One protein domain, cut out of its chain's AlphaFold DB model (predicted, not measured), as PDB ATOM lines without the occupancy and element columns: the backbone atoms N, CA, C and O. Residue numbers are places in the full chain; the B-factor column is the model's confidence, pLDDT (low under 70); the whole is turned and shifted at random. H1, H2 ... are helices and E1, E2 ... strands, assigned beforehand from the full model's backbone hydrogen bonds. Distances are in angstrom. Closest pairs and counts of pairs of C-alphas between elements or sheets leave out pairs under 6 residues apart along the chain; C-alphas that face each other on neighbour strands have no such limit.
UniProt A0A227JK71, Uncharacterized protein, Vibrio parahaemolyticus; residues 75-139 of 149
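This is residues 75 to 139 of the 149 residues of an uncharacterized protein of Vibrio parahaemolyticus (UniProt A0A227JK71). A small three-stranded sheet and the short helix H1 lie along one side of a helical hairpin, H3 and H4 side by side, and the short helix H2 sits across the hairpin's open end. The printed part has 65 residues, with four named helices and three named strands in the order E1 H1 E2 E3 H2 H3 H4. The sheet runs E2 E1 E3, antiparallel throughout, and the class is mostly helix. The whole is compact and rounded, with a radius of gyration of the C-alphas of 10.6 A and spans of 29 by 21 by 20 A.

The inner strand E1, residues 75 to 77, is antiparallel to edge strand E3, residues 98 to 100, at 160 degrees, with N 76 and O 99 2.8 A apart. Its antiparallel neighbour on the other side is E2, residues 88 to 90, at 119 degrees, with N 75 and O 89 2.8 A apart, within hydrogen-bond range. H1, residues 78 to 82, H2, residues 101 to 106, and H3, residues 110 to 119, only graze the sheet. The hub is H4, residues 125 to 139, which touches these three helices. H3 and H4 form a helical hairpin at a shallow tilt of 21 degrees, opposite ways; their closest C-alphas, Phe 117 and Ala 125, are 5.9 A apart. H2 touches H4 about perpendicular, at 79 degrees, with residues 136 to 139 of H4 alone; the closest C-alphas, Ile 104 and Ser 136, are 5.7 A apart. H1 touches residues 128 to 132 of H4 alone, the C-alphas of Ala 82 and Leu 128 being closest at 6.5 A. H1 and H2 are apart. In the four helices every O i to N i+4 pair is within hydrogen-bond range.

E1 begins at C-alpha 75 (-1.493, 11.084, 17.688). H3 spans 14.5 A from first to last C-alpha, and H4 spans 21.0 A, ending at C-alpha 139 (-12.087, 10.739, 20.788).

The two C-alphas farthest apart, Asn 92 and Ala 123, are 30.1 A apart. The printed part has no cut and no long link. The pLDDT is under 70 at residues 93 to 94 and 121 to 122.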
ATOM      1  N   CYS A  75      -1.318   9.643  17.707       92.19
ATOM      2  CA  CYS A  75      -1.493  11.084  17.688       92.19
ATOM      3  C   CYS A  75      -2.297  11.562  16.479       92.19
ATOM      4  O   CYS A  75      -2.341  10.916  15.436       92.19
ATOM      5  N   LEU A  76      -2.901  12.734  16.645       93.12
ATOM      6  CA  LEU A  76      -3.400  13.573  15.570       93.12
ATOM      7  C   LEU A  76      -2.231  14.401  15.008       93.12
ATOM      8  O   LEU A  76      -1.660  15.219  15.736       93.12
ATOM      9  N   ASP A  77      -1.894  14.213  13.731       93.31
ATOM     10  CA  ASP A  77      -0.931  15.033  12.992       93.31
ATOM     11  C   ASP A  77      -1.660  16.148  12.226       93.31
ATOM     12  O   ASP A  77      -2.437  15.920  11.295       93.31
ATOM     13  N   LEU A  78      -1.401  17.386  12.637       91.50
ATOM     14  CA  LEU A  78      -2.029  18.579  12.083       91.50
ATOM     15  C   LEU A  78      -1.531  18.915  10.671       91.50
ATOM     16  O   LEU A  78      -2.256  19.591   9.945       91.50
ATOM     17  N   ASN A  79      -0.347  18.440  10.255       91.25
ATOM     18  CA  ASN A  79       0.110  18.622   8.872       91.25
ATOM     19  C   ASN A  79      -0.684  17.718   7.924       91.25
ATOM     20  O   ASN A  79      -1.128  18.178   6.879       91.25
ATOM     21  N   LEU A  80      -0.895  16.452   8.308       92.69
ATOM     22  CA  LEU A  80      -1.712  15.517   7.527       92.69
ATOM     23  C   LEU A  80      -3.151  16.020   7.422       92.69
ATOM     24  O   LEU A  80      -3.714  16.062   6.332       92.69
ATOM     25  N   LEU A  81      -3.703  16.512   8.537       91.81
ATOM     26  CA  LEU A  81      -5.022  17.139   8.544       91.81
ATOM     27  C   LEU A  81      -5.099  18.346   7.594       91.81
ATOM     28  O   LEU A  81      -6.103  18.522   6.910       91.81
ATOM     29  N   ALA A  82      -4.050  19.176   7.546       88.88
ATOM     30  CA  ALA A  82      -3.977  20.333   6.655       88.88
ATOM     31  C   ALA A  82      -3.885  19.957   5.166       88.88
ATOM     32  O   ALA A  82      -4.287  20.758   4.323       88.88
ATOM     33  N   ASN A  83      -3.396  18.753   4.860       89.56
ATOM     34  CA  ASN A  83      -3.292  18.202   3.509       89.56
ATOM     35  C   ASN A  83      -4.501  17.336   3.106       89.56
ATOM     36  O   ASN A  83      -4.458  16.699   2.056       89.56
ATOM     37  N   ASP A  84      -5.561  17.293   3.923       87.50
ATOM     38  CA  ASP A  84      -6.723  16.409   3.738       87.50
ATOM     39  C   ASP A  84      -6.361  14.904   3.678       87.50
ATOM     40  O   ASP A  84      -7.057  14.096   3.061       87.50
ATOM     41  N   GLU A  85      -5.283  14.508   4.360       91.38
ATOM     42  CA  GLU A  85      -4.863  13.115   4.539       91.38
ATOM     43  C   GLU A  85      -5.429  12.525   5.846       91.38
ATOM     44  O   GLU A  85      -5.847  13.257   6.747       91.38
ATOM     45  N   TYR A  86      -5.427  11.189   5.981       89.62
ATOM     46  CA  TYR A  86      -5.831  10.537   7.232       89.62
ATOM     47  C   TYR A  86      -4.887  10.963   8.371       89.62
ATOM     48  O   TYR A  86      -3.692  10.666   8.308       89.62
ATOM     49  N   PRO A  87      -5.379  11.663   9.411       92.06
ATOM     50  CA  PRO A  87      -4.500  12.438  10.276       92.06
ATOM     51  C   PRO A  87      -4.081  11.690  11.546       92.06
ATOM     52  O   PRO A  87      -3.379  12.267  12.372       92.06
ATOM     53  N   ILE A  88      -4.522  10.441  11.746       92.44
ATOM     54  CA  ILE A  88      -4.159   9.644  12.923       92.44
ATOM     55  C   ILE A  88      -2.994   8.720  12.584       92.44
ATOM     56  O   ILE A  88      -3.113   7.850  11.725       92.44
ATOM     57  N   ILE A  89      -1.873   8.894  13.281       91.12
ATOM     58  CA  ILE A  89      -0.646   8.117  13.073       91.12
ATOM     59  C   ILE A  89      -0.036   7.699  14.408       91.12
ATOM     60  O   ILE A  89      -0.338   8.275  15.452       91.12
ATOM     61  N   THR A  90       0.878   6.734  14.388       89.38
ATOM     62  CA  THR A  90       1.758   6.467  15.531       89.38
ATOM     63  C   THR A  90       2.892   7.492  15.561       89.38
ATOM     64  O   THR A  90       3.459   7.853  14.524       89.38
ATOM     65  N   CYS A  91       3.251   7.998  16.744       83.31
ATOM     66  CA  CYS A  91       4.412   8.871  16.885       83.31
ATOM     67  C   CYS A  91       5.265   8.534  18.110       83.31
ATOM     68  O   CYS A  91       4.787   8.459  19.236       83.31
ATOM     69  N   ASN A  92       6.572   8.408  17.876       70.81
ATOM     70  CA  ASN A  92       7.562   8.210  18.940       70.81
ATOM     71  C   ASN A  92       8.219   9.531  19.381       70.81
ATOM     72  O   ASN A  92       8.919   9.568  20.387       70.81
ATOM     73  N   ALA A  93       8.021  10.612  18.617       69.25
ATOM     74  CA  ALA A  93       8.615  11.921  18.871       69.25
ATOM     75  C   ALA A  93       7.540  13.013  18.892       69.25
ATOM     76  O   ALA A  93       6.791  13.185  17.923       69.25
ATOM     77  N   ILE A  94       7.504  13.758  19.997       69.50
ATOM     78  CA  ILE A  94       6.597  14.888  20.208       69.50
ATOM     79  C   ILE A  94       7.064  16.056  19.332       69.50
ATOM     80  O   ILE A  94       8.233  16.435  19.359       69.50
ATOM     81  N   SER A  95       6.145  16.636  18.561       80.69
ATOM     82  CA  SER A  95       6.385  17.838  17.753       80.69
ATOM     83  C   SER A  95       5.215  18.808  17.904       80.69
ATOM     84  O   SER A  95       4.123  18.387  18.281       80.69
ATOM     85  N   ASP A  96       5.415  20.083  17.570       79.94
ATOM     86  CA  ASP A  96       4.364  21.113  17.647       79.94
ATOM     87  C   ASP A  96       3.123  20.783  16.789       79.94
ATOM     88  O   ASP A  96       2.040  21.290  17.073       79.94
ATOM     89  N   SER A  97       3.266  19.943  15.757       86.12
ATOM     90  CA  SER A  97       2.175  19.527  14.867       86.12
ATOM     91  C   SER A  97       1.513  18.210  15.268       86.12
ATOM     92  O   SER A  97       0.588  17.784  14.588       86.12
ATOM     93  N   ARG A  98       1.981  17.538  16.328       91.06
ATOM     94  CA  ARG A  98       1.494  16.213  16.736       91.06
ATOM     95  C   ARG A  98       0.944  16.249  18.148       91.06
ATOM     96  O   ARG A  98       1.608  16.715  19.073       91.06
ATOM     97  N   ILE A  99      -0.267  15.734  18.308       90.75
ATOM     98  CA  ILE A  99      -1.002  15.773  19.570       90.75
ATOM     99  C   ILE A  99      -1.437  14.361  19.912       90.75
ATOM    100  O   ILE A  99      -2.208  13.766  19.163       90.75
ATOM    101  N   LEU A 100      -0.957  13.823  21.033       90.94
ATOM    102  CA  LEU A 100      -1.319  12.467  21.435       90.94
ATOM    103  C   LEU A 100      -2.832  12.373  21.656       90.94
ATOM    104  O   LEU A 100      -3.451  13.290  22.202       90.94
ATOM    105  N   LEU A 101      -3.431  11.240  21.292       91.44
ATOM    106  CA  LEU A 101      -4.856  11.016  21.542       91.44
ATOM    107  C   LEU A 101      -5.167  11.058  23.052       91.44
ATOM    108  O   LEU A 101      -6.211  11.563  23.464       91.44
ATOM    109  N   SER A 102      -4.223  10.647  23.902       89.12
ATOM    110  CA  SER A 102      -4.322  10.802  25.360       89.12
ATOM    111  C   SER A 102      -4.372  12.270  25.809       89.12
ATOM    112  O   SER A 102      -5.100  12.608  26.742       89.12
ATOM    113  N   GLU A 103      -3.673  13.184  25.132       89.25
ATOM    114  CA  GLU A 103      -3.751  14.628  25.404       89.25
ATOM    115  C   GLU A 103      -5.092  15.227  24.970       89.25
ATOM    116  O   GLU A 103      -5.612  16.141  25.619       89.25
ATOM    117  N   ILE A 104      -5.675  14.694  23.894       91.62
ATOM    118  CA  ILE A 104      -7.022  15.046  23.443       91.62
ATOM    119  C   ILE A 104      -8.046  14.691  24.522       91.62
ATOM    120  O   ILE A 104      -8.754  15.580  25.000       91.62
ATOM    121  N   VAL A 105      -8.073  13.436  24.976       90.81
ATOM    122  CA  VAL A 105      -9.057  12.964  25.969       90.81
ATOM    123  C   VAL A 105      -8.912  13.676  27.317       90.81
ATOM    124  O   VAL A 105      -9.901  14.006  27.989       90.81
ATOM    125  N   ASN A 106      -7.676  13.996  27.699       86.94
ATOM    126  CA  ASN A 106      -7.390  14.753  28.915       86.94
ATOM    127  C   ASN A 106      -7.694  16.258  28.789       86.94
ATOM    128  O   ASN A 106      -7.726  16.958  29.800       86.94
ATOM    129  N   GLY A 107      -7.997  16.757  27.586       85.00
ATOM    130  CA  GLY A 107      -8.371  18.151  27.340       85.00
ATOM    131  C   GLY A 107      -7.190  19.123  27.279       85.00
ATOM    132  O   GLY A 107      -7.391  20.333  27.354       85.00
ATOM    133  N   THR A 108      -5.959  18.630  27.131       86.50
ATOM    134  CA  THR A 108      -4.747  19.465  27.041       86.50
ATOM    135  C   THR A 108      -4.382  19.833  25.596       86.50
ATOM    136  O   THR A 108      -3.577  20.741  25.366       86.50
ATOM    137  N   ALA A 109      -5.031  19.201  24.613       86.94
ATOM    138  CA  ALA A 109      -4.803  19.396  23.180       86.94
ATOM    139  C   ALA A 109      -5.163  20.793  22.640       86.94
ATOM    140  O   ALA A 109      -4.463  21.306  21.767       86.94
ATOM    141  N   HIS A 110      -6.221  21.436  23.151       82.19
ATOM    142  CA  HIS A 110      -6.796  22.648  22.540       82.19
ATOM    143  C   HIS A 110      -5.773  23.786  22.374       82.19
ATOM    144  O   HIS A 110      -5.686  24.421  21.322       82.19
ATOM    145  N   SER A 111      -4.930  23.994  23.392       82.88
ATOM    146  CA  SER A 111      -3.886  25.023  23.349       82.88
ATOM    147  C   SER A 111      -2.811  24.751  22.289       82.88
ATOM    148  O   SER A 111      -2.272  25.697  21.715       82.88
ATOM    149  N   LYS A 112      -2.508  23.476  22.001       85.56
ATOM    150  CA  LYS A 112      -1.532  23.075  20.977       85.56
ATOM    151  C   LYS A 112      -2.093  23.275  19.573       85.56
ATOM    152  O   LYS A 112      -1.418  23.887  18.751       85.56
ATOM    153  N   ILE A 113      -3.342  22.856  19.346       86.31
ATOM    154  CA  ILE A 113      -4.063  23.040  18.074       86.31
ATOM    155  C   ILE A 113      -4.082  24.524  17.691       86.31
ATOM    156  O   ILE A 113      -3.628  24.901  16.612       86.31
ATOM    157  N   SER A 114      -4.532  25.383  18.613       82.94
ATOM    158  CA  SER A 114      -4.611  26.828  18.376       82.94
ATOM    159  C   SER A 114      -3.236  27.449  18.089       82.94
ATOM    160  O   SER A 114      -3.086  28.219  17.140       82.94
ATOM    161  N   LYS A 115      -2.196  27.083  18.857       85.88
ATOM    162  CA  LYS A 115      -0.822  27.565  18.623       85.88
ATOM    163  C   LYS A 115      -0.286  27.160  17.252       85.88
ATOM    164  O   LYS A 115       0.358  27.982  16.606       85.88
ATOM    165  N   TYR A 116      -0.529  25.924  16.823       87.56
ATOM    166  CA  TYR A 116      -0.066  25.430  15.530       87.56
ATOM    167  C   TYR A 116      -0.690  26.222  14.373       87.56
ATOM    168  O   TYR A 116       0.045  26.734  13.529       87.56
ATOM    169  N   PHE A 117      -2.015  26.401  14.357       83.50
ATOM    170  CA  PHE A 117      -2.677  27.120  13.262       83.50
ATOM    171  C   PHE A 117      -2.357  28.619  13.243       83.50
ATOM    172  O   PHE A 117      -2.176  29.182  12.165       83.50
ATOM    173  N   ASN A 118      -2.173  29.245  14.411       81.94
ATOM    174  CA  ASN A 118      -1.720  30.637  14.491       81.94
ATOM    175  C   ASN A 118      -0.307  30.835  13.918       81.94
ATOM    176  O   ASN A 118      -0.052  31.837  13.257       81.94
ATOM    177  N   LYS A 119       0.620  29.895  14.158       83.56
ATOM    178  CA  LYS A 119       1.996  29.974  13.634       83.56
ATOM    179  C   LYS A 119       2.068  29.760  12.120       83.56
ATOM    180  O   LYS A 119       2.939  30.334  11.476       83.56
ATOM    181  N   ASN A 120       1.186  28.932  11.564       78.12
ATOM    182  CA  ASN A 120       1.278  28.456  10.181       78.12
ATOM    183  C   ASN A 120       0.316  29.165   9.208       78.12
ATOM    184  O   ASN A 120      -0.018  28.568   8.191       78.12
ATOM    185  N   HIS A 121      -0.124  30.400   9.522       63.22
ATOM    186  CA  HIS A 121      -0.980  31.294   8.713       63.22
ATOM    187  C   HIS A 121      -1.588  30.640   7.459       63.22
ATOM    188  O   HIS A 121      -1.061  30.760   6.353       63.22
ATOM    189  N   ASN A 122      -2.711  29.948   7.642       66.75
ATOM    190  CA  ASN A 122      -3.417  29.269   6.563       66.75
ATOM    191  C   ASN A 122      -4.769  29.958   6.325       66.75
ATOM    192  O   ASN A 122      -5.511  30.201   7.274       66.75
ATOM    193  N   ALA A 123      -5.105  30.246   5.063       73.06
ATOM    194  CA  ALA A 123      -6.413  30.783   4.677       73.06
ATOM    195  C   ALA A 123      -7.581  29.871   5.114       73.06
ATOM    196  O   ALA A 123      -8.698  30.348   5.284       73.06
ATOM    197  N   ASN A 124      -7.301  28.584   5.356       79.38
ATOM    198  CA  ASN A 124      -8.261  27.576   5.806       79.38
ATOM    199  C   ASN A 124      -8.147  27.237   7.308       79.38
ATOM    200  O   ASN A 124      -8.653  26.198   7.734       79.38
ATOM    201  N   ALA A 125      -7.470  28.065   8.115       80.56
ATOM    202  CA  ALA A 125      -7.201  27.769   9.526       80.56
ATOM    203  C   ALA A 125      -8.473  27.447  10.331       80.56
ATOM    204  O   ALA A 125      -8.481  26.454  11.055       80.56
ATOM    205  N   ASP A 126      -9.555  28.213  10.153       82.50
ATOM    206  CA  ASP A 126     -10.818  27.991  10.874       82.50
ATOM    207  C   ASP A 126     -11.423  26.612  10.558       82.50
ATOM    208  O   ASP A 126     -11.766  25.854  11.463       82.50
ATOM    209  N   SER A 127     -11.449  26.221   9.278       87.06
ATOM    210  CA  SER A 127     -11.954  24.904   8.861       87.06
ATOM    211  C   SER A 127     -11.120  23.751   9.430       87.06
ATOM    212  O   SER A 127     -11.663  22.720   9.829       87.06
ATOM    213  N   LEU A 128      -9.796  23.913   9.496       88.38
ATOM    214  CA  LEU A 128      -8.906  22.899  10.062       88.38
ATOM    215  C   LEU A 128      -9.035  22.805  11.589       88.38
ATOM    216  O   LEU A 128      -8.974  21.702  12.136       88.38
ATOM    217  N   ILE A 129      -9.267  23.932  12.270       88.50
ATOM    218  CA  ILE A 129      -9.588  23.964  13.701       88.50
ATOM    219  C   ILE A 129     -10.887  23.201  13.963       88.50
ATOM    220  O   ILE A 129     -10.912  22.362  14.865       88.50
ATOM    221  N   ASP A 130     -11.928  23.424  13.159       89.06
ATOM    222  CA  ASP A 130     -13.208  22.725  13.294       89.06
ATOM    223  C   ASP A 130     -13.060  21.212  13.077       89.06
ATOM    224  O   ASP A 130     -13.574  20.418  13.870       89.06
ATOM    225  N   LYS A 131     -12.293  20.787  12.059       90.81
ATOM    226  CA  LYS A 131     -11.978  19.364  11.833       90.81
ATOM    227  C   LYS A 131     -11.234  18.755  13.026       90.81
ATOM    228  O   LYS A 131     -11.626  17.699  13.525       90.81
ATOM    229  N   ALA A 132     -10.195  19.428  13.526       91.62
ATOM    230  CA  ALA A 132      -9.435  18.962  14.685       91.62
ATOM    231  C   ALA A 132     -10.301  18.901  15.958       91.62
ATOM    232  O   ALA A 132     -10.185  17.963  16.752       91.62
ATOM    233  N   ALA A 133     -11.197  19.874  16.148       90.06
ATOM    234  CA  ALA A 133     -12.154  19.902  17.249       90.06
ATOM    235  C   ALA A 133     -13.186  18.770  17.144       90.06
ATOM    236  O   ALA A 133     -13.519  18.162  18.162       90.06
ATOM    237  N   SER A 134     -13.648  18.440  15.935       91.44
ATOM    238  CA  SER A 134     -14.552  17.313  15.687       91.44
ATOM    239  C   SER A 134     -13.908  15.979  16.066       91.44
ATOM    240  O   SER A 134     -14.480  15.236  16.864       91.44
ATOM    241  N   ILE A 135     -12.683  15.718  15.591       92.38
ATOM    242  CA  ILE A 135     -11.914  14.518  15.967       92.38
ATOM    243  C   ILE A 135     -11.711  14.480  17.484       92.38
ATOM    244  O   ILE A 135     -11.925  13.454  18.129       92.38
ATOM    245  N   SER A 136     -11.362  15.624  18.083       92.06
ATOM    246  CA  SER A 136     -11.172  15.725  19.530       92.06
ATOM    247  C   SER A 136     -12.440  15.378  20.309       92.06
ATOM    248  O   SER A 136     -12.383  14.683  21.327       92.06
ATOM    249  N   LYS A 137     -13.595  15.839  19.821       92.44
ATOM    250  CA  LYS A 137     -14.899  15.542  20.405       92.44
ATOM    251  C   LYS A 137     -15.215  14.053  20.300       92.44
ATOM    252  O   LYS A 137     -15.606  13.483  21.310       92.44
ATOM    253  N   GLN A 138     -15.018  13.431  19.138       92.81
ATOM    254  CA  GLN A 138     -15.239  11.990  18.960       92.81
ATOM    255  C   GLN A 138     -14.349  11.181  19.909       92.81
ATOM    256  O   GLN A 138     -14.856  10.422  20.727       92.81
ATOM    257  N   MET A 139     -13.041  11.447  19.923       92.38
ATOM    258  CA  MET A 139     -12.087  10.739  20.788       92.38
ATOM    259  C   MET A 139     -12.369  10.906  22.284       92.38
ATOM    260  O   MET A 139     -12.006  10.046  23.076       92.38
TER     261      MET A 139